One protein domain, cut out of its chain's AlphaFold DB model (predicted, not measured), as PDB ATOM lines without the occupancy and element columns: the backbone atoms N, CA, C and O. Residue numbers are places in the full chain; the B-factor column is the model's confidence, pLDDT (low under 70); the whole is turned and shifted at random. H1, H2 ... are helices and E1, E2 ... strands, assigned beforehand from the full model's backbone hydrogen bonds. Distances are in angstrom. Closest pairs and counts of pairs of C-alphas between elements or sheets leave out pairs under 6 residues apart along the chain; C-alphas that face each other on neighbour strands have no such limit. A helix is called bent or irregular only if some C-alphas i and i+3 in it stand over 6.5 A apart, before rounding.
ATOM      1  N   SER A   4      64.823  45.821  84.468       96.25
ATOM      2  CA  SER A   4      64.629  46.503  83.180       96.25
ATOM      3  C   SER A   4      65.069  47.968  83.225       96.25
ATOM      4  O   SER A   4      65.633  48.479  82.260       96.25
ATOM      5  N   THR A   5      64.859  48.646  84.355       95.88
ATOM      6  CA  THR A   5      65.352  50.010  84.583       95.88
ATOM      7  C   THR A   5      66.872  50.025  84.658       95.88
ATOM      8  O   THR A   5      67.506  50.862  84.020       95.88
ATOM      9  N   TYR A   6      67.471  49.064  85.367       97.06
ATOM     10  CA  TYR A   6      68.926  48.966  85.439       97.06
ATOM     11  C   TYR A   6      69.550  48.689  84.067       97.06
ATOM     12  O   TYR A   6      70.473  49.386  83.658       97.06
ATOM     13  N   ALA A   7      68.995  47.739  83.308       98.06
ATOM     14  CA  ALA A   7      69.432  47.430  81.951       98.06
ATOM     15  C   ALA A   7      69.423  48.664  81.031       98.06
ATOM     16  O   ALA A   7      70.369  48.849  80.269       98.06
ATOM     17  N   LYS A   8      68.417  49.543  81.148       96.88
ATOM     18  CA  LYS A   8      68.373  50.820  80.416       96.88
ATOM     19  C   LYS A   8      69.548  51.729  80.738       96.88
ATOM     20  O   LYS A   8      70.169  52.229  79.807       96.88
ATOM     21  N   VAL A   9      69.872  51.909  82.016       96.38
ATOM     22  CA  VAL A   9      71.033  52.714  82.431       96.38
ATOM     23  C   VAL A   9      72.329  52.101  81.888       96.38
ATOM     24  O   VAL A   9      73.143  52.802  81.292       96.38
ATOM     25  N   ILE A  10      72.498  50.780  81.999       97.50
ATOM     26  CA  ILE A  10      73.689  50.074  81.496       97.50
ATOM     27  C   ILE A  10      73.849  50.263  79.981       97.50
ATOM     28  O   ILE A  10      74.940  50.569  79.504       97.50
ATOM     29  N   VAL A  11      72.773  50.077  79.216       97.88
ATOM     30  CA  VAL A  11      72.816  50.112  77.748       97.88
ATOM     31  C   VAL A  11      72.930  51.537  77.211       97.88
ATOM     32  O   VAL A  11      73.697  51.769  76.276       97.88
ATOM     33  N   LYS A  12      72.200  52.497  77.790       95.50
ATOM     34  CA  LYS A  12      72.135  53.874  77.276       95.50
ATOM     35  C   LYS A  12      73.228  54.787  77.812       95.50
ATOM     36  O   LYS A  12      73.698  55.628  77.056       95.50
ATOM     37  N   ASN A  13      73.635  54.623  79.069       92.38
ATOM     38  CA  ASN A  13      74.678  55.444  79.688       92.38
ATOM     39  C   ASN A  13      75.991  54.669  79.803       92.38
ATOM     40  O   ASN A  13      77.027  55.167  79.388       92.38
ATOM     41  N   GLY A  14      75.943  53.437  80.321       93.19
ATOM     42  CA  GLY A  14      77.155  52.658  80.593       93.19
ATOM     43  C   GLY A  14      77.954  52.315  79.334       93.19
ATOM     44  O   GLY A  14      79.160  52.524  79.292       93.19
ATOM     45  N   ILE A  15      77.286  51.787  78.305       95.12
ATOM     46  CA  ILE A  15      77.907  51.502  76.999       95.12
ATOM     47  C   ILE A  15      77.541  52.514  75.919       95.12
ATOM     48  O   ILE A  15      78.284  52.628  74.950       95.12
ATOM     49  N   ALA A  16      76.422  53.231  76.056       95.75
ATOM     50  CA  ALA A  16      75.888  54.093  75.001       95.75
ATOM     51  C   ALA A  16      75.819  53.354  73.647       95.75
ATOM     52  O   ALA A  16      76.491  53.710  72.670       95.75
ATOM     53  N   VAL A  17      75.036  52.268  73.626       96.81
ATOM     54  CA  VAL A  17      74.840  51.426  72.435       96.81
ATOM     55  C   VAL A  17      74.309  52.262  71.272       96.81
ATOM     56  O   VAL A  17      73.355  53.027  71.421       96.81
ATOM     57  N   GLN A  18      74.924  52.081  70.107       95.25
ATOM     58  CA  GLN A  18      74.540  52.700  68.843       95.25
ATOM     59  C   GLN A  18      74.123  51.643  67.814       95.25
ATOM     60  O   GLN A  18      74.433  50.457  67.933       95.25
ATOM     61  N   SER A  19      73.412  52.088  66.774       97.94
ATOM     62  CA  SER A  19      72.996  51.220  65.672       97.94
ATOM     63  C   SER A  19      74.203  50.546  65.019       97.94
ATOM     64  O   SER A  19      75.098  51.224  64.522       97.94
ATOM     65  N   GLY A  20      74.188  49.216  64.963       97.88
ATOM     66  CA  GLY A  20      75.262  48.404  64.399       97.88
ATOM     67  C   GLY A  20      76.264  47.868  65.423       97.88
ATOM     68  O   GLY A  20      77.006  46.952  65.070       97.88
ATOM     69  N   ASP A  21      76.253  48.346  66.673       98.06
ATOM     70  CA  ASP A  21      77.222  47.923  67.691       98.06
ATOM     71  C   ASP A  21      77.160  46.407  67.947       98.06
ATOM     72  O   ASP A  21      76.087  45.802  68.047       98.06
ATOM     73  N   LEU A  22      78.338  45.800  68.088       98.50
ATOM     74  CA  LEU A  22      78.512  44.436  68.578       98.50
ATOM     75  C   LEU A  22      78.686  44.486  70.096       98.50
ATOM     76  O   LEU A  22      79.557  45.194  70.595       98.50
ATOM     77  N   ILE A  23      77.877  43.734  70.840       98.62
ATOM     78  CA  ILE A  23      77.877  43.755  72.306       98.62
ATOM     79  C   ILE A  23      78.330  42.407  72.843       98.62
ATOM     80  O   ILE A  23      77.858  41.364  72.401       98.62
ATOM     81  N   LYS A  24      79.231  42.414  73.820       98.50
ATOM     82  CA  LYS A  24      79.642  41.229  74.572       98.50
ATOM     83  C   LYS A  24      79.236  41.394  76.025       98.50
ATOM     84  O   LYS A  24      79.546  42.414  76.632       98.50
ATOM     85  N   VAL A  25      78.574  40.392  76.593       98.69
ATOM     86  CA  VAL A  25      78.165  40.393  78.001       98.69
ATOM     87  C   VAL A  25      78.886  39.275  78.738       98.69
ATOM     88  O   VAL A  25      78.643  38.103  78.464       98.69
ATOM     89  N   ASN A  26      79.744  39.644  79.688       98.00
ATOM     90  CA  ASN A  26      80.407  38.725  80.608       98.00
ATOM     91  C   ASN A  26      79.581  38.633  81.896       98.00
ATOM     92  O   ASN A  26      79.293  39.666  82.507       98.00
ATOM     93  N   PHE A  27      79.206  37.429  82.327       97.56
ATOM     94  CA  PHE A  27      78.301  37.264  83.469       97.56
ATOM     95  C   PHE A  27      78.417  35.888  84.131       97.56
ATOM     96  O   PHE A  27      78.844  34.924  83.503       97.56
ATOM     97  N   ASN A  28      77.958  35.798  85.380       95.06
ATOM     98  CA  ASN A  28      77.793  34.540  86.107       95.06
ATOM     99  C   ASN A  28      76.351  34.024  85.969       95.06
ATOM    100  O   ASN A  28      75.454  34.845  85.755       95.06
ATOM    101  N   PRO A  29      76.081  32.715  86.150       94.31
ATOM    102  CA  PRO A  29      74.735  32.151  85.999       94.31
ATOM    103  C   PRO A  29      73.638  32.898  86.777       94.31
ATOM    104  O   PRO A  29      72.558  33.142  86.236       94.31
ATOM    105  N   GLU A  30      73.929  33.339  88.006       93.06
ATOM    106  CA  GLU A  30      72.997  34.102  88.854       93.06
ATOM    107  C   GLU A  30      72.525  35.419  88.211       93.06
ATOM    108  O   GLU A  30      71.418  35.884  88.469       93.06
ATOM    109  N   HIS A  31      73.326  36.013  87.321       95.81
ATOM    110  CA  HIS A  31      73.016  37.286  86.666       95.81
ATOM    111  C   HIS A  31      72.152  37.128  85.406       95.81
ATOM    112  O   HIS A  31      71.786  38.128  84.782       95.81
ATOM    113  N   LEU A  32      71.798  35.900  85.012       96.88
ATOM    114  CA  LEU A  32      71.054  35.630  83.781       96.88
ATOM    115  C   LEU A  32      69.735  36.431  83.647       96.88
ATOM    116  O   LEU A  32      69.438  36.873  82.535       96.88
ATOM    117  N   PRO A  33      68.951  36.689  84.717       97.00
ATOM    118  CA  PRO A  33      67.790  37.577  84.627       97.00
ATOM    119  C   PRO A  33      68.135  38.996  84.149       97.00
ATOM    120  O   PRO A  33      67.445  39.529  83.284       97.00
ATOM    121  N   LEU A  34      69.226  39.589  84.646       98.19
ATOM    122  CA  LEU A  34      69.676  40.919  84.222       98.19
ATOM    123  C   LEU A  34      70.230  40.896  82.791       98.19
ATOM    124  O   LEU A  34      69.942  41.796  82.007       98.19
ATOM    125  N   VAL A  35      70.965  39.843  82.419       98.56
ATOM    126  CA  VAL A  35      71.494  39.663  81.054       98.56
ATOM    127  C   VAL A  35      70.380  39.652  80.014       98.56
ATOM    128  O   VAL A  35      70.544  40.226  78.938       98.56
ATOM    129  N   ARG A  36      69.231  39.040  80.327       98.69
ATOM    130  CA  ARG A  36      68.058  39.025  79.437       98.69
ATOM    131  C   ARG A  36      67.510  40.431  79.192       98.69
ATOM    132  O   ARG A  36      67.232  40.774  78.045       98.69
ATOM    133  N   GLU A  37      67.410  41.254  80.235       98.75
ATOM    134  CA  GLU A  37      66.967  42.649  80.111       98.75
ATOM    135  C   GLU A  37      67.995  43.515  79.364       98.75
ATOM    136  O   GLU A  37      67.615  44.273  78.475       98.75
ATOM    137  N   ILE A  38      69.295  43.349  79.642       98.75
ATOM    138  CA  ILE A  38      70.378  44.030  78.906       98.75
ATOM    139  C   ILE A  38      70.326  43.671  77.422       98.75
ATOM    140  O   ILE A  38      70.362  44.554  76.574       98.75
ATOM    141  N   THR A  39      70.206  42.382  77.104       98.81
ATOM    142  CA  THR A  39      70.140  41.891  75.719       98.81
ATOM    143  C   THR A  39      68.946  42.496  74.988       98.81
ATOM    144  O   THR A  39      69.087  42.985  73.868       98.81
ATOM    145  N   LYS A  40      67.771  42.511  75.630       98.75
ATOM    146  CA  LYS A  40      66.562  43.123  75.073       98.75
ATOM    147  C   LYS A  40      66.771  44.609  74.777       98.75
ATOM    148  O   LYS A  40      66.480  45.051  73.670       98.75
ATOM    149  N   GLU A  41      67.274  45.371  75.743       98.69
ATOM    150  CA  GLU A  41      67.477  46.814  75.587       98.69
ATOM    151  C   GLU A  41      68.590  47.148  74.580       98.69
ATOM    152  O   GLU A  41      68.466  48.116  73.830       98.69
ATOM    153  N   ALA A  42      69.644  46.331  74.498       98.62
ATOM    154  CA  ALA A  42      70.702  46.480  73.499       98.62
ATOM    155  C   ALA A  42      70.145  46.356  72.072       98.62
ATOM    156  O   ALA A  42      70.418  47.214  71.234       98.62
ATOM    157  N   TYR A  43      69.302  45.352  71.806       98.75
ATOM    158  CA  TYR A  43      68.648  45.216  70.500       98.75
ATOM    159  C   TYR A  43      67.638  46.339  70.226       98.75
ATOM    160  O   TYR A  43      67.588  46.844  69.107       98.75
ATOM    161  N   LEU A  44      66.885  46.793  71.236       98.56
ATOM    162  CA  LEU A  44      66.027  47.983  71.106       98.56
ATOM    163  C   LEU A  44      66.828  49.257  70.785       98.56
ATOM    164  O   LEU A  44      66.292  50.167  70.158       98.56
ATOM    165  N   SER A  45      68.100  49.306  71.187       98.00
ATOM    166  CA  SER A  45      69.030  50.413  70.925       98.00
ATOM    167  C   SER A  45      69.814  50.250  69.612       98.00
ATOM    168  O   SER A  45      70.631  51.103  69.276       98.00
ATOM    169  N   GLY A  46      69.554  49.183  68.847       98.06
ATOM    170  CA  GLY A  46      70.123  48.970  67.516       98.06
ATOM    171  C   GLY A  46      71.390  48.114  67.462       98.06
ATOM    172  O   GLY A  46      72.034  48.088  66.414       98.06
ATOM    173  N   ALA A  47      71.751  47.401  68.534       98.56
ATOM    174  CA  ALA A  47      72.852  46.437  68.481       98.56
ATOM    175  C   ALA A  47      72.645  45.425  67.340       98.56
ATOM    176  O   ALA A  47      71.546  44.900  67.152       98.56
ATOM    177  N   SER A  48      73.705  45.129  66.590       98.62
ATOM    178  CA  SER A  48      73.656  44.144  65.502       98.62
ATOM    179  C   SER A  48      73.771  42.710  66.021       98.62
ATOM    180  O   SER A  48      73.196  41.792  65.435       98.62
ATOM    181  N   TYR A  49      74.479  42.509  67.137       98.69
ATOM    182  CA  TYR A  49      74.616  41.209  67.785       98.69
ATOM    183  C   TYR A  49      74.990  41.342  69.263       98.69
ATOM    184  O   TYR A  49      75.785  42.204  69.638       98.69
ATOM    185  N   VAL A  50      74.460  40.442  70.093       98.69
ATOM    186  CA  VAL A  50      74.820  40.307  71.510       98.69
ATOM    187  C   VAL A  50      75.438  38.924  71.751       98.69
ATOM    188  O   VAL A  50      74.743  37.908  71.735       98.69
ATOM    189  N   LYS A  51      76.750  38.885  71.997       98.56
ATOM    190  CA  LYS A  51      77.517  37.702  72.403       98.56
ATOM    191  C   LYS A  51      77.470  37.535  73.922       98.56
ATOM    192  O   LYS A  51      77.663  38.492  74.669       98.56
ATOM    193  N   LEU A  52      77.274  36.303  74.378       98.44
ATOM    194  CA  LEU A  52      77.242  35.936  75.792       98.44
ATOM    195  C   LEU A  52      78.518  35.175  76.174       98.44
ATOM    196  O   LEU A  52      78.874  34.206  75.508       98.44
ATOM    197  N   ASP A  53      79.184  35.607  77.245       97.25
ATOM    198  CA  ASP A  53      80.347  34.948  77.854       97.25
ATOM    199  C   ASP A  53      80.011  34.556  79.302       97.25
ATOM    200  O   ASP A  53      80.048  35.378  80.224       97.25
ATOM    201  N   LEU A  54      79.624  33.291  79.481       96.44
ATOM    202  CA  LEU A  54      79.280  32.726  80.782       96.44
ATOM    203  C   LEU A  54      80.551  32.389  81.567       96.44
ATOM    204  O   LEU A  54      81.392  31.612  81.114       96.44
ATOM    205  N   ARG A  55      80.641  32.912  82.786       93.00
ATOM    206  CA  ARG A  55      81.726  32.663  83.735       93.00
ATOM    207  C   ARG A  55      81.141  32.087  85.008       93.00
ATOM    208  O   ARG A  55      80.517  32.790  85.789       93.00
ATOM    209  N   ASP A  56      81.308  30.791  85.196       91.75
ATOM    210  CA  ASP A  56      80.759  30.093  86.349       91.75
ATOM    211  C   ASP A  56      81.875  29.827  87.378       91.75
ATOM    212  O   ASP A  56      82.824  29.100  87.057       91.75
ATOM    213  N   PRO A  57      81.798  30.416  88.589       87.75
ATOM    214  CA  PRO A  57      82.781  30.186  89.643       87.75
ATOM    215  C   PRO A  57      82.946  28.711  90.018       87.75
ATOM    216  O   PRO A  57      84.078  28.284  90.237       87.75
ATOM    217  N   GLU A  58      81.873  27.914  90.030       90.06
ATOM    218  CA  GLU A  58      81.938  26.490  90.372       90.06
ATOM    219  C   GLU A  58      82.681  25.702  89.288       90.06
ATOM    220  O   GLU A  58      83.517  24.843  89.587       90.06
ATOM    221  N   VAL A  59      82.454  26.037  88.013       92.75
ATOM    222  CA  VAL A  59      83.187  25.436  86.884       92.75
ATOM    223  C   VAL A  59      84.666  25.833  86.914       92.75
ATOM    224  O   VAL A  59      85.547  24.987  86.718       92.75
ATOM    225  N   GLU A  60      84.970  27.107  87.181       90.50
ATOM    226  CA  GLU A  60      86.353  27.575  87.325       90.50
ATOM    227  C   GLU A  60      87.047  26.909  88.529       90.50
ATOM    228  O   GLU A  60      88.213  26.505  88.431       90.50
ATOM    229  N   LEU A  61      86.331  26.714  89.640       90.75
ATOM    230  CA  LEU A  61      86.838  26.070  90.847       90.75
ATOM    231  C   LEU A  61      87.052  24.561  90.661       90.75
ATOM    232  O   LEU A  61      88.076  24.026  91.101       90.75
ATOM    233  N   ALA A  62      86.166  23.874  89.938       94.00
ATOM    234  CA  ALA A  62      86.327  22.463  89.589       94.00
ATOM    235  C   ALA A  62      87.667  22.215  88.877       94.00
ATOM    236  O   ALA A  62      88.369  21.238  89.163       94.00
ATOM    237  N   ARG A  63      88.095  23.149  88.019       93.94
ATOM    238  CA  ARG A  63      89.422  23.086  87.401       93.94
ATOM    239  C   ARG A  63      90.532  23.091  88.454       93.94
ATOM    240  O   ARG A  63      91.456  22.293  88.349       93.94
ATOM    241  N   ALA A  64      90.457  23.925  89.487       93.19
ATOM    242  CA  ALA A  64      91.455  23.929  90.559       93.19
ATOM    243  C   ALA A  64      91.450  22.628  91.385       93.19
ATOM    244  O   ALA A  64      92.523  22.153  91.777       93.19
ATOM    245  N   HIS A  65      90.279  22.028  91.617       94.06
ATOM    246  CA  HIS A  65      90.160  20.758  92.340       94.06
ATOM    247  C   HIS A  65      90.799  19.596  91.583       94.06
ATOM    248  O   HIS A  65      91.642  18.882  92.135       94.06
ATOM    249  N   TYR A  66      90.412  19.424  90.320       94.94
ATOM    250  CA  TYR A  66      90.607  18.163  89.608       94.94
ATOM    251  C   TYR A  66      91.723  18.195  88.563       94.94
ATOM    252  O   TYR A  66      92.092  17.141  88.043       94.94
ATOM    253  N   ILE A  67      92.304  19.360  88.251       94.81
ATOM    254  CA  ILE A  67      93.356  19.429  87.232       94.81
ATOM    255  C   ILE A  67      94.601  18.630  87.638       94.81
ATOM    256  O   ILE A  67      95.139  18.762  88.745       94.81
ATOM    257  N   GLY A  68      95.081  17.816  86.698       93.06
ATOM    258  CA  GLY A  68      96.356  17.119  86.813       93.06
ATOM    259  C   GLY A  68      97.535  18.092  86.752       93.06
ATOM    260  O   GLY A  68      97.506  19.071  86.007       93.06
ATOM    261  N   SER A  69      98.596  17.796  87.509       87.62
ATOM    262  CA  SER A  69      99.791  18.651  87.621       87.62
ATOM    263  C   SER A  69     100.366  19.131  86.271       87.62
ATOM    264  O   SER A  69     100.604  20.331  86.142       87.62
ATOM    265  N   PRO A  70     100.503  18.284  85.223       92.75
ATOM    266  CA  PRO A  70     101.053  18.723  83.933       92.75
ATOM    267  C   PRO A  70     100.237  19.819  83.233       92.75
ATOM    268  O   PRO A  70     100.777  20.577  82.434       92.75
ATOM    269  N   TYR A  71      98.942  19.926  83.540       94.94
ATOM    270  CA  TYR A  71      98.016  20.827  82.852       94.94
ATOM    271  C   TYR A  71      97.785  22.150  83.591       94.94
ATOM    272  O   TYR A  71      97.093  23.026  83.073       94.94
ATOM    273  N   ILE A  72      98.370  22.339  84.779       94.12
ATOM    274  CA  ILE A  72      98.168  23.557  85.582       94.12
ATOM    275  C   ILE A  72      98.671  24.826  84.876       94.12
ATOM    276  O   ILE A  72      98.161  25.914  85.122       94.12
ATOM    277  N   HIS A  73      99.650  24.681  83.979       94.75
ATOM    278  CA  HIS A  73     100.247  25.772  83.204       94.75
ATOM    279  C   HIS A  73      99.587  25.999  81.841       94.75
ATOM    280  O   HIS A  73      99.977  26.917  81.125       94.75
ATOM    281  N   HIS A  74      98.617  25.167  81.464       94.12
ATOM    282  CA  HIS A  74      97.980  25.247  80.160       94.12
ATOM    283  C   HIS A  74      96.843  26.278  80.169       94.12
ATOM    284  O   HIS A  74      96.000  26.274  81.063       94.12
ATOM    285  N   TYR A  75      96.771  27.131  79.154       95.62
ATOM    286  CA  TYR A  75      95.574  27.901  78.819       95.62
ATOM    287  C   TYR A  75      95.324  27.727  77.317       95.62
ATOM    288  O   TYR A  75      96.290  27.840  76.565       95.62
ATOM    289  N   PRO A  76      94.099  27.406  76.870       95.25
ATOM    290  CA  PRO A  76      93.854  27.169  75.451       95.25
ATOM    291  C   PRO A  76      94.079  28.426  74.600       95.25
ATOM    292  O   PRO A  76      93.442  29.455  74.834       95.25
ATOM    293  N   ASP A  77      94.913  28.318  73.566       95.44
ATOM    294  CA  ASP A  77      95.192  29.423  72.636       95.44
ATOM    295  C   ASP A  77      93.937  29.870  71.873       95.44
ATOM    296  O   ASP A  77      93.786  31.046  71.554       95.44
ATOM    297  N   SER A  78      92.985  28.960  71.642       96.69
ATOM    298  CA  SER A  78      91.705  29.282  71.002       96.69
ATOM    299  C   SER A  78      90.873  30.295  71.792       96.69
ATOM    300  O   SER A  78      90.161  31.093  71.185       96.69
ATOM    301  N   LEU A  79      90.975  30.309  73.126       95.31
ATOM    302  CA  LEU A  79      90.295  31.305  73.962       95.31
ATOM    303  C   LEU A  79      90.953  32.681  73.826       95.31
ATOM    304  O   LEU A  79      90.252  33.684  73.721       95.31
ATOM    305  N   VAL A  80      92.288  32.720  73.764       95.81
ATOM    306  CA  VAL A  80      93.049  33.954  73.511       95.81
ATOM    307  C   VAL A  80      92.697  34.505  72.131       95.81
ATOM    308  O   VAL A  80      92.356  35.678  72.001       95.81
ATOM    309  N   GLN A  81      92.700  33.648  71.109       96.06
ATOM    310  CA  GLN A  81      92.347  34.040  69.749       96.06
ATOM    311  C   GLN A  81      90.900  34.526  69.657       96.06
ATOM    312  O   GLN A  81      90.651  35.532  69.006       96.06
ATOM    313  N   SER A  82      89.945  33.859  70.319       95.25
ATOM    314  CA  SER A  82      88.551  34.312  70.306       95.25
ATOM    315  C   SER A  82      88.390  35.697  70.926       95.25
ATOM    316  O   SER A  82      87.595  36.478  70.413       95.25
ATOM    317  N   GLU A  83      89.086  35.998  72.021       94.94
ATOM    318  CA  GLU A  83      89.014  37.327  72.633       94.94
ATOM    319  C   GLU A  83      89.677  38.386  71.747       94.94
ATOM    320  O   GLU A  83      89.161  39.491  71.613       94.94
ATOM    321  N   TRP A  84      90.801  38.043  71.113       94.44
ATOM    322  CA  TRP A  84      91.464  38.924  70.156       94.44
ATOM    323  C   TRP A  84      90.550  39.252  68.972       94.44
ATOM    324  O   TRP A  84      90.389  40.419  68.628       94.44
ATOM    325  N   THR A  85      89.878  38.245  68.409       95.31
ATOM    326  CA  THR A  85      88.901  38.432  67.330       95.31
ATOM    327  C   THR A  85      87.729  39.319  67.765       95.31
ATOM    328  O   THR A  85      87.307  40.177  66.995       95.31
ATOM    329  N   ASP A  86      87.209  39.156  68.990       95.31
ATOM    330  CA  ASP A  86      86.154  40.039  69.516       95.31
ATOM    331  C   ASP A  86      86.647  41.495  69.615       95.31
ATOM    332  O   ASP A  86      85.929  42.431  69.253       95.31
ATOM    333  N   LEU A  87      87.879  41.693  70.094       92.38
ATOM    334  CA  LEU A  87      88.487  43.013  70.220       92.38
ATOM    335  C   LEU A  87      88.647  43.683  68.848       92.38
ATOM    336  O   LEU A  87      88.210  44.820  68.682       92.38
ATOM    337  N   GLU A  88      89.220  42.977  67.868       93.56
ATOM    338  CA  GLU A  88      89.414  43.468  66.495       93.56
ATOM    339  C   GLU A  88      88.093  43.765  65.781       93.56
ATOM    340  O   GLU A  88      88.010  44.724  65.016       93.56
ATOM    341  N   ALA A  89      87.050  42.978  66.052       95.00
ATOM    342  CA  ALA A  89      85.717  43.202  65.503       95.00
ATOM    343  C   ALA A  89      84.997  44.419  66.119       95.00
ATOM    344  O   ALA A  89      83.946  44.809  65.618       95.00
ATOM    345  N   GLY A  90      85.536  45.027  67.182       94.75
ATOM    346  CA  GLY A  90      84.957  46.225  67.796       94.75
ATOM    347  C   GLY A  90      83.854  45.942  68.818       94.75
ATOM    348  O   GLY A  90      82.990  46.791  69.031       94.75
ATOM    349  N   TYR A  91      83.848  44.765  69.460       97.44
ATOM    350  CA  TYR A  91      82.856  44.467  70.497       97.44
ATOM    351  C   TYR A  91      82.948  45.449  71.672       97.44
ATOM    352  O   TYR A  91      83.994  45.572  72.315       97.44
ATOM    353  N   SER A  92      81.817  46.074  72.003       96.88
ATOM    354  CA  SER A  92      81.624  46.799  73.256       96.88
ATOM    355  C   SER A  92      81.286  45.819  74.377       96.88
ATOM    356  O   SER A  92      80.428  44.950  74.211       96.88
ATOM    357  N   THR A  93      81.959  45.924  75.523       97.12
ATOM    358  CA  THR A  93      81.914  44.878  76.559       97.12
ATOM    359  C   THR A  93      81.219  45.333  77.838       97.12
ATOM    360  O   THR A  93      81.684  46.242  78.516       97.12
ATOM    361  N   ILE A  94      80.167  44.622  78.233       98.44
ATOM    362  CA  ILE A  94      79.503  44.739  79.534       98.44
ATOM    363  C   ILE A  94      79.997  43.598  80.421       98.44
ATOM    364  O   ILE A  94      79.822  42.430  80.082       98.44
ATOM    365  N   SER A  95      80.596  43.907  81.569       97.88
ATOM    366  CA  SER A  95      80.976  42.894  82.562       97.88
ATOM    367  C   SER A  95      80.147  43.043  83.829       97.88
ATOM    368  O   SER A  95      80.264  44.045  84.526       97.88
ATOM    369  N   ILE A  96      79.325  42.036  84.129       97.81
ATOM    370  CA  ILE A  96      78.506  41.994  85.342       97.81
ATOM    371  C   ILE A  96      79.275  41.240  86.423       97.81
ATOM    372  O   ILE A  96      79.533  40.042  86.288       97.81
ATOM    373  N   THR A  97      79.623  41.933  87.501       95.06
ATOM    374  CA  THR A  97      80.428  41.398  88.599       95.06
ATOM    375  C   THR A  97      79.671  41.390  89.919       95.06
ATOM    376  O   THR A  97      78.723  42.141  90.128       95.06
ATOM    377  N   ALA A  98      80.125  40.537  90.827       92.38
ATOM    378  CA  ALA A  98      79.773  40.573  92.234       92.38
ATOM    379  C   ALA A  98      81.008  40.139  93.036       92.38
ATOM    380  O   ALA A  98      81.816  39.355  92.519       92.38
ATOM    381  N   PRO A  99      81.194  40.619  94.274       88.25
ATOM    382  CA  PRO A  99      82.258  40.108  95.121       88.25
ATOM    383  C   PRO A  99      82.048  38.612  95.396       88.25
ATOM    384  O   PRO A  99      80.926  38.161  95.627       88.25
ATOM    385  N   SER A 100      83.138  37.844  95.373       82.81
ATOM    386  CA  SER A 100      83.118  36.435  95.767       82.81
ATOM    387  C   SER A 100      83.462  36.302  97.248       82.81
ATOM    388  O   SER A 100      84.430  36.897  97.724       82.81
ATOM    389  N   PHE A 101      82.674  35.500  97.961       81.50
ATOM    390  CA  PHE A 101      82.841  35.213  99.390       81.50
ATOM    391  C   PHE A 101      83.184  33.744  99.653       81.50
ATOM    392  O   PHE A 101      83.165  33.283 100.796       81.50
ATOM    393  N   GLU A 102      83.499  33.002  98.593       74.25
ATOM    394  CA  GLU A 102      83.772  31.579  98.676       74.25
ATOM    395  C   GLU A 102      85.094  31.319  99.409       74.25
ATOM    396  O   GLU A 102      86.156  31.858  99.075       74.25
ATOM    397  N   LYS A 103      85.036  30.486 100.449       77.38
ATOM    398  CA  LYS A 103      86.215  30.088 101.215       77.38
ATOM    399  C   LYS A 103      86.762  28.795 100.634       77.38
ATOM    400  O   LYS A 103      86.130  27.756 100.708       77.38
ATOM    401  N   LEU A 104      87.986  28.845 100.115       84.19
ATOM    402  CA  LEU A 104      88.675  27.636  99.671       84.19
ATOM    403  C   LEU A 104      89.125  26.796 100.875       84.19
ATOM    404  O   LEU A 104      89.885  27.286 101.724       84.19
ATOM    405  N   GLU A 105      88.715  25.525 100.870       87.31
ATOM    406  CA  GLU A 105      88.874  24.522 101.938       87.31
ATOM    407  C   GLU A 105      90.330  24.248 102.352       87.31
ATOM    408  O   GLU A 105      90.607  23.864 103.485       87.31
ATOM    409  N   SER A 106      91.304  24.440 101.450       91.06
ATOM    410  CA  SER A 106      92.712  24.144 101.749       91.06
ATOM    411  C   SER A 106      93.705  25.125 101.132       91.06
ATOM    412  O   SER A 106      93.492  25.690 100.056       91.06
ATOM    413  N   ASN A 107      94.868  25.265 101.778       91.62
ATOM    414  CA  ASN A 107      95.994  26.039 101.246       91.62
ATOM    415  C   ASN A 107      96.494  25.503  99.896       91.62
ATOM    416  O   ASN A 107      96.946  26.281  99.057       91.62
ATOM    417  N   LEU A 108      96.410  24.187  99.672       91.38
ATOM    418  CA  LEU A 108      96.774  23.584  98.392       91.38
ATOM    419  C   LEU A 108      95.829  24.052  97.280       91.38
ATOM    420  O   LEU A 108      96.297  24.480  96.225       91.38
ATOM    421  N   LEU A 109      94.518  24.023  97.531       92.06
ATOM    422  CA  LEU A 109      93.515  24.481  96.574       92.06
ATOM    423  C   LEU A 109      93.670  25.976  96.271       92.06
ATOM    424  O   LEU A 109      93.669  26.356  95.105       92.06
ATOM    425  N   ARG A 110      93.927  26.806  97.293       91.56
ATOM    426  CA  ARG A 110      94.236  28.239  97.119       91.56
ATOM    427  C   ARG A 110      95.422  28.466  96.188       91.56
ATOM    428  O   ARG A 110      95.334  29.281  95.274       91.56
ATOM    429  N   LYS A 111      96.517  27.721  96.375       93.19
ATOM    430  CA  LYS A 111      97.701  27.805  95.502       93.19
ATOM    431  C   LYS A 111      97.391  27.373  94.068       93.19
ATOM    432  O   LYS A 111      97.841  28.034  93.135       93.19
ATOM    433  N   LYS A 112      96.613  26.298  93.880       93.94
ATOM    434  CA  LYS A 112      96.195  25.845  92.544       93.94
ATOM    435  C   LYS A 112      95.313  26.879  91.841       93.94
ATOM    436  O   LYS A 112      95.596  27.225  90.699       93.94
ATOM    437  N   ALA A 113      94.298  27.403  92.528       93.06
ATOM    438  CA  ALA A 113      93.406  28.431  91.998       93.06
ATOM    439  C   ALA A 113      94.184  29.700  91.614       93.06
ATOM    440  O   ALA A 113      94.088  30.162  90.478       93.06
ATOM    441  N   ALA A 114      95.047  30.195  92.509       93.25
ATOM    442  CA  ALA A 114      95.916  31.336  92.225       93.25
ATOM    443  C   ALA A 114      96.808  31.090  90.996       93.25
ATOM    444  O   ALA A 114      96.957  31.977  90.156       93.25
ATOM    445  N   LYS A 115      97.348  29.872  90.841       95.62
ATOM    446  CA  LYS A 115      98.179  29.534  89.682       95.62
ATOM    447  C   LYS A 115      97.394  29.528  88.371       95.62
ATOM    448  O   LYS A 115      97.896  30.025  87.367       95.62
ATOM    449  N   LEU A 116      96.171  29.002  88.370       95.50
ATOM    450  CA  LEU A 116      95.300  29.019  87.190       95.50
ATOM    451  C   LEU A 116      94.917  30.450  86.787       95.50
ATOM    452  O   LEU A 116      94.924  30.773  85.597       95.50
ATOM    453  N   ILE A 117      94.649  31.318  87.770       94.00
ATOM    454  CA  ILE A 117      94.394  32.747  87.545       94.00
ATOM    455  C   ILE A 117      95.624  33.421  86.925       94.00
ATOM    456  O   ILE A 117      95.490  34.135  85.931       94.00
ATOM    457  N   GLU A 118      96.820  33.164  87.458       96.12
ATOM    458  CA  GLU A 118      98.087  33.688  86.927       96.12
ATOM    459  C   GLU A 118      98.317  33.250  85.471       96.12
ATOM    460  O   GLU A 118      98.657  34.066  84.616       96.12
ATOM    461  N   VAL A 119      98.084  31.970  85.169       96.31
ATOM    462  CA  VAL A 119      98.249  31.393  83.827       96.31
ATOM    463  C   VAL A 119      97.288  32.038  82.822       96.31
ATOM    464  O   VAL A 119      97.730  32.483  81.762       96.31
ATOM    465  N   LYS A 120      96.001  32.181  83.177       95.75
ATOM    466  CA  LYS A 120      95.005  32.918  82.375       95.75
ATOM    467  C   LYS A 120      95.425  34.378  82.179       95.75
ATOM    468  O   LYS A 120      95.392  34.882  81.061       95.75
ATOM    469  N   ALA A 121      95.852  35.059  83.243       95.19
ATOM    470  CA  ALA A 121      96.259  36.462  83.181       95.19
ATOM    471  C   ALA A 121      97.470  36.677  82.263       95.19
ATOM    472  O   ALA A 121      97.473  37.626  81.483       95.19
ATOM    473  N   LYS A 122      98.463  35.781  82.312       96.50
ATOM    474  CA  LYS A 122      99.637  35.828  81.435       96.50
ATOM    475  C   LYS A 122      99.256  35.635  79.967       96.50
ATOM    476  O   LYS A 122      99.727  36.396  79.128       96.50
ATOM    477  N   ALA A 123      98.394  34.662  79.667       96.19
ATOM    478  CA  ALA A 123      97.926  34.410  78.304       96.19
ATOM    479  C   ALA A 123      97.118  35.596  77.736       96.19
ATOM    480  O   ALA A 123      97.287  35.967  76.580       96.19
ATOM    481  N   MET A 124      96.299  36.242  78.573       94.69
ATOM    482  CA  MET A 124      95.432  37.361  78.177       94.69
ATOM    483  C   MET A 124      96.110  38.740  78.247       94.69
ATOM    484  O   MET A 124      95.494  39.748  77.896       94.69
ATOM    485  N   ALA A 125      97.362  38.827  78.711       93.25
ATOM    486  CA  ALA A 125      98.069  40.096  78.898       93.25
ATOM    487  C   ALA A 125      98.162  40.963  77.622       93.25
ATOM    488  O   ALA A 125      97.936  42.171  77.735       93.25
ATOM    489  N   PRO A 126      98.422  40.406  76.417       89.38
ATOM    490  CA  PRO A 126      98.453  41.203  75.189       89.38
ATOM    491  C   PRO A 126      97.106  41.867  74.880       89.38
ATOM    492  O   PRO A 126      97.069  43.050  74.555       89.38
ATOM    493  N   ILE A 127      96.002  41.136  75.056       90.00
ATOM    494  CA  ILE A 127      94.642  41.640  74.820       90.00
ATOM    495  C   ILE A 127      94.311  42.765  75.795       90.00
ATOM    496  O   ILE A 127      93.816  43.812  75.391       90.00
ATOM    497  N   ARG A 128      94.631  42.580  77.084       85.38
ATOM    498  CA  ARG A 128      94.406  43.610  78.108       85.38
ATOM    499  C   ARG A 128      95.143  44.901  77.782       85.38
ATOM    500  O   ARG A 128      94.568  45.970  77.934       85.38
ATOM    501  N   LYS A 129      96.391  44.798  77.315       85.44
ATOM    502  CA  LYS A 129      97.191  45.964  76.937       85.44
ATOM    503  C   LYS A 129      96.501  46.787  75.847       85.44
ATOM    504  O   LYS A 129      96.418  47.996  75.994       85.44
ATOM    505  N   VAL A 130      95.981  46.135  74.805       81.50
ATOM    506  CA  VAL A 130      95.271  46.821  73.712       81.50
ATOM    507  C   VAL A 130      93.898  47.327  74.165       81.50
ATOM    508  O   VAL A 130      93.514  48.441  73.830       81.50
ATOM    509  N   GLY A 131      93.163  46.553  74.969       76.94
ATOM    510  CA  GLY A 131      91.857  46.961  75.496       76.94
ATOM    511  C   GLY A 131      91.916  48.208  76.389       76.94
ATOM    512  O   GLY A 131      91.009  49.032  76.349       76.94
ATOM    513  N   MET A 132      93.010  48.394  77.137       76.44
ATOM    514  CA  MET A 132      93.244  49.585  77.968       76.44
ATOM    515  C   MET A 132      93.487  50.871  77.167       76.44
ATOM    516  O   MET A 132      93.489  51.954  77.744       76.44
ATOM    517  N   GLU A 133      93.672  50.779  75.851       83.06
ATOM    518  CA  GLU A 133      93.778  51.947  74.972       83.06
ATOM    519  C   GLU A 133      92.395  52.544  74.631       83.06
ATOM    520  O   GLU A 133      92.312  53.425  73.781       83.06
ATOM    521  N   ASN A 134      91.311  52.065  75.267       77.50
ATOM    522  CA  ASN A 134      89.925  52.521  75.077       77.50
ATOM    523  C   ASN A 134      89.473  52.546  73.608       77.50
ATOM    524  O   ASN A 134      88.654  53.369  73.206       77.50
ATOM    525  N   ARG A 135      89.986  51.610  72.800       81.44
ATOM    526  CA  ARG A 135      89.567  51.455  71.398       81.44
ATOM    527  C   ARG A 135      88.112  50.998  71.273       81.44
ATOM    528  O   ARG A 135      87.430  51.406  70.341       81.44
ATOM    529  N   ASN A 136      87.647  50.187  72.226       90.81
ATOM    530  CA  ASN A 136      86.273  49.693  72.293       90.81
ATOM    531  C   ASN A 136      85.616  50.175  73.591       90.81
ATOM    532  O   ASN A 136      86.284  50.293  74.622       90.81
ATOM    533  N   LYS A 137      84.299  50.402  73.558       93.75
ATOM    534  CA  LYS A 137      83.524  50.805  74.738       93.75
ATOM    535  C   LYS A 137      83.478  49.653  75.744       93.75
ATOM    536  O   LYS A 137      83.325  48.489  75.363       93.75
ATOM    537  N   TRP A 138      83.570  49.947  77.033       94.56
ATOM    538  CA  TRP A 138      83.435  48.928  78.068       94.56
ATOM    539  C   TRP A 138      82.825  49.501  79.341       94.56
ATOM    540  O   TRP A 138      83.029  50.663  79.671       94.56
ATOM    541  N   VAL A 139      82.090  48.660  80.066       95.75
ATOM    542  CA  VAL A 139      81.529  48.997  81.373       95.75
ATOM    543  C   VAL A 139      81.613  47.789  82.297       95.75
ATOM    544  O   VAL A 139      81.414  46.641  81.883       95.75
ATOM    545  N   VAL A 140      81.902  48.048  83.568       96.06
ATOM    546  CA  VAL A 140      81.803  47.060  84.646       96.06
ATOM    547  C   VAL A 140      80.667  47.486  85.557       96.06
ATOM    548  O   VAL A 140      80.632  48.622  86.020       96.06
ATOM    549  N   VAL A 141      79.734  46.576  85.809       96.31
ATOM    550  CA  VAL A 141      78.532  46.845  86.599       96.31
ATOM    551  C   VAL A 141      78.360  45.769  87.651       96.31
ATOM    552  O   VAL A 141      78.711  44.614  87.424       96.31
ATOM    553  N   ASN A 142      77.814  46.135  88.808       94.25
ATOM    554  CA  ASN A 142      77.582  45.172  89.877       94.25
ATOM    555  C   ASN A 142      76.127  44.710  89.897       94.25
ATOM    556  O   ASN A 142      75.214  45.514  89.702       94.25
ATOM    557  N   ALA A 143      75.917  43.423  90.154       94.69
ATOM    558  CA  ALA A 143      74.604  42.847  90.415       94.69
ATOM    559  C   ALA A 143      74.646  42.056  91.732       94.69
ATOM    560  O   ALA A 143      75.669  41.445  92.041       94.69
ATOM    561  N   PRO A 144      73.575  42.093  92.542       93.38
ATOM    562  CA  PRO A 144      73.555  41.382  93.810       93.38
ATOM    563  C   PRO A 144      73.541  39.870  93.596       93.38
ATOM    564  O   PRO A 144      72.838  39.367  92.720       93.38
TER     565      PRO A 144
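What this domain is: This is residues 4 to 144 of the 192 residues of the protein "Aminopeptidase S" of Geomicrobium sp. JCM 19038 (UniProt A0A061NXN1). A four-stranded sheet with H1 and H2 packed over one face makes one side of an open frame; across a hollow, H5, touched by H3 and H4, makes the other. The printed part has 141 residues, with five named helices and four named strands in the order H1 E1 H2 E2 H3 H4 E3 H5 E4, a mixed class. The all-parallel sheet runs E2 E1 E3 E4. The whole is compact, with a radius of gyration of the C-alphas of 16.6 A, yet elongated, spanning 47 by 31 by 20 A.

Where its parts are: H1 spans residues 4 to 14, from C-alpha 4 at (64.629, 46.503, 83.180). E1 is 22 to 27, H2 29 to 44 (23.4 A), E2 49 to 54, H3 57 to 66, H4 77 to 88, E3 92 to 97, H5 107 to 131 (33.4 A) and E4 138 to 142, ending at (77.582, 45.172, 89.877). H2 and H5 are irregular: C-alphas 30 and 33 are 7.6 A apart, 123 and 126 7.5 A.

How they stand to each other: Within hydrogen-bond range are N 23 and O 49 of E1 and E2, 2.9 A, N 24 and O 92 of E1 and E3, 2.8 A, and N 95 and O 139 of E3 and E4, 2.9 A. E1, H2, E2 and E3, H5, E4 are strand-helix-strand units, parallel neighbours with a helix between, with right-handed crossovers. H1 and H2 are on the same face and touch, C-alphas of Ala 7 and Ile 38 closest at 4.7 A. H4 only grazes the sheet with residues 86 to 87. H5 touches H3 with residues 109 to 116 alone, C-alphas of Ala 64 and Ala 113 closest at 5.1 A, and H4 with 123 to 131 alone, Val 80 and Met 124 closest at 6.2 A. Every O i to N i+4 pair is within range in H1 and H4; H2 has 9 of 12, H3 5 of 6, H5 19 of 21.

The domain as a whole: The farthest C-alphas, of Ser 19 and Asn 107, are 49.3 A apart. The printed part has no cut and no long link, and no printed residue is under 70 in pLDDT.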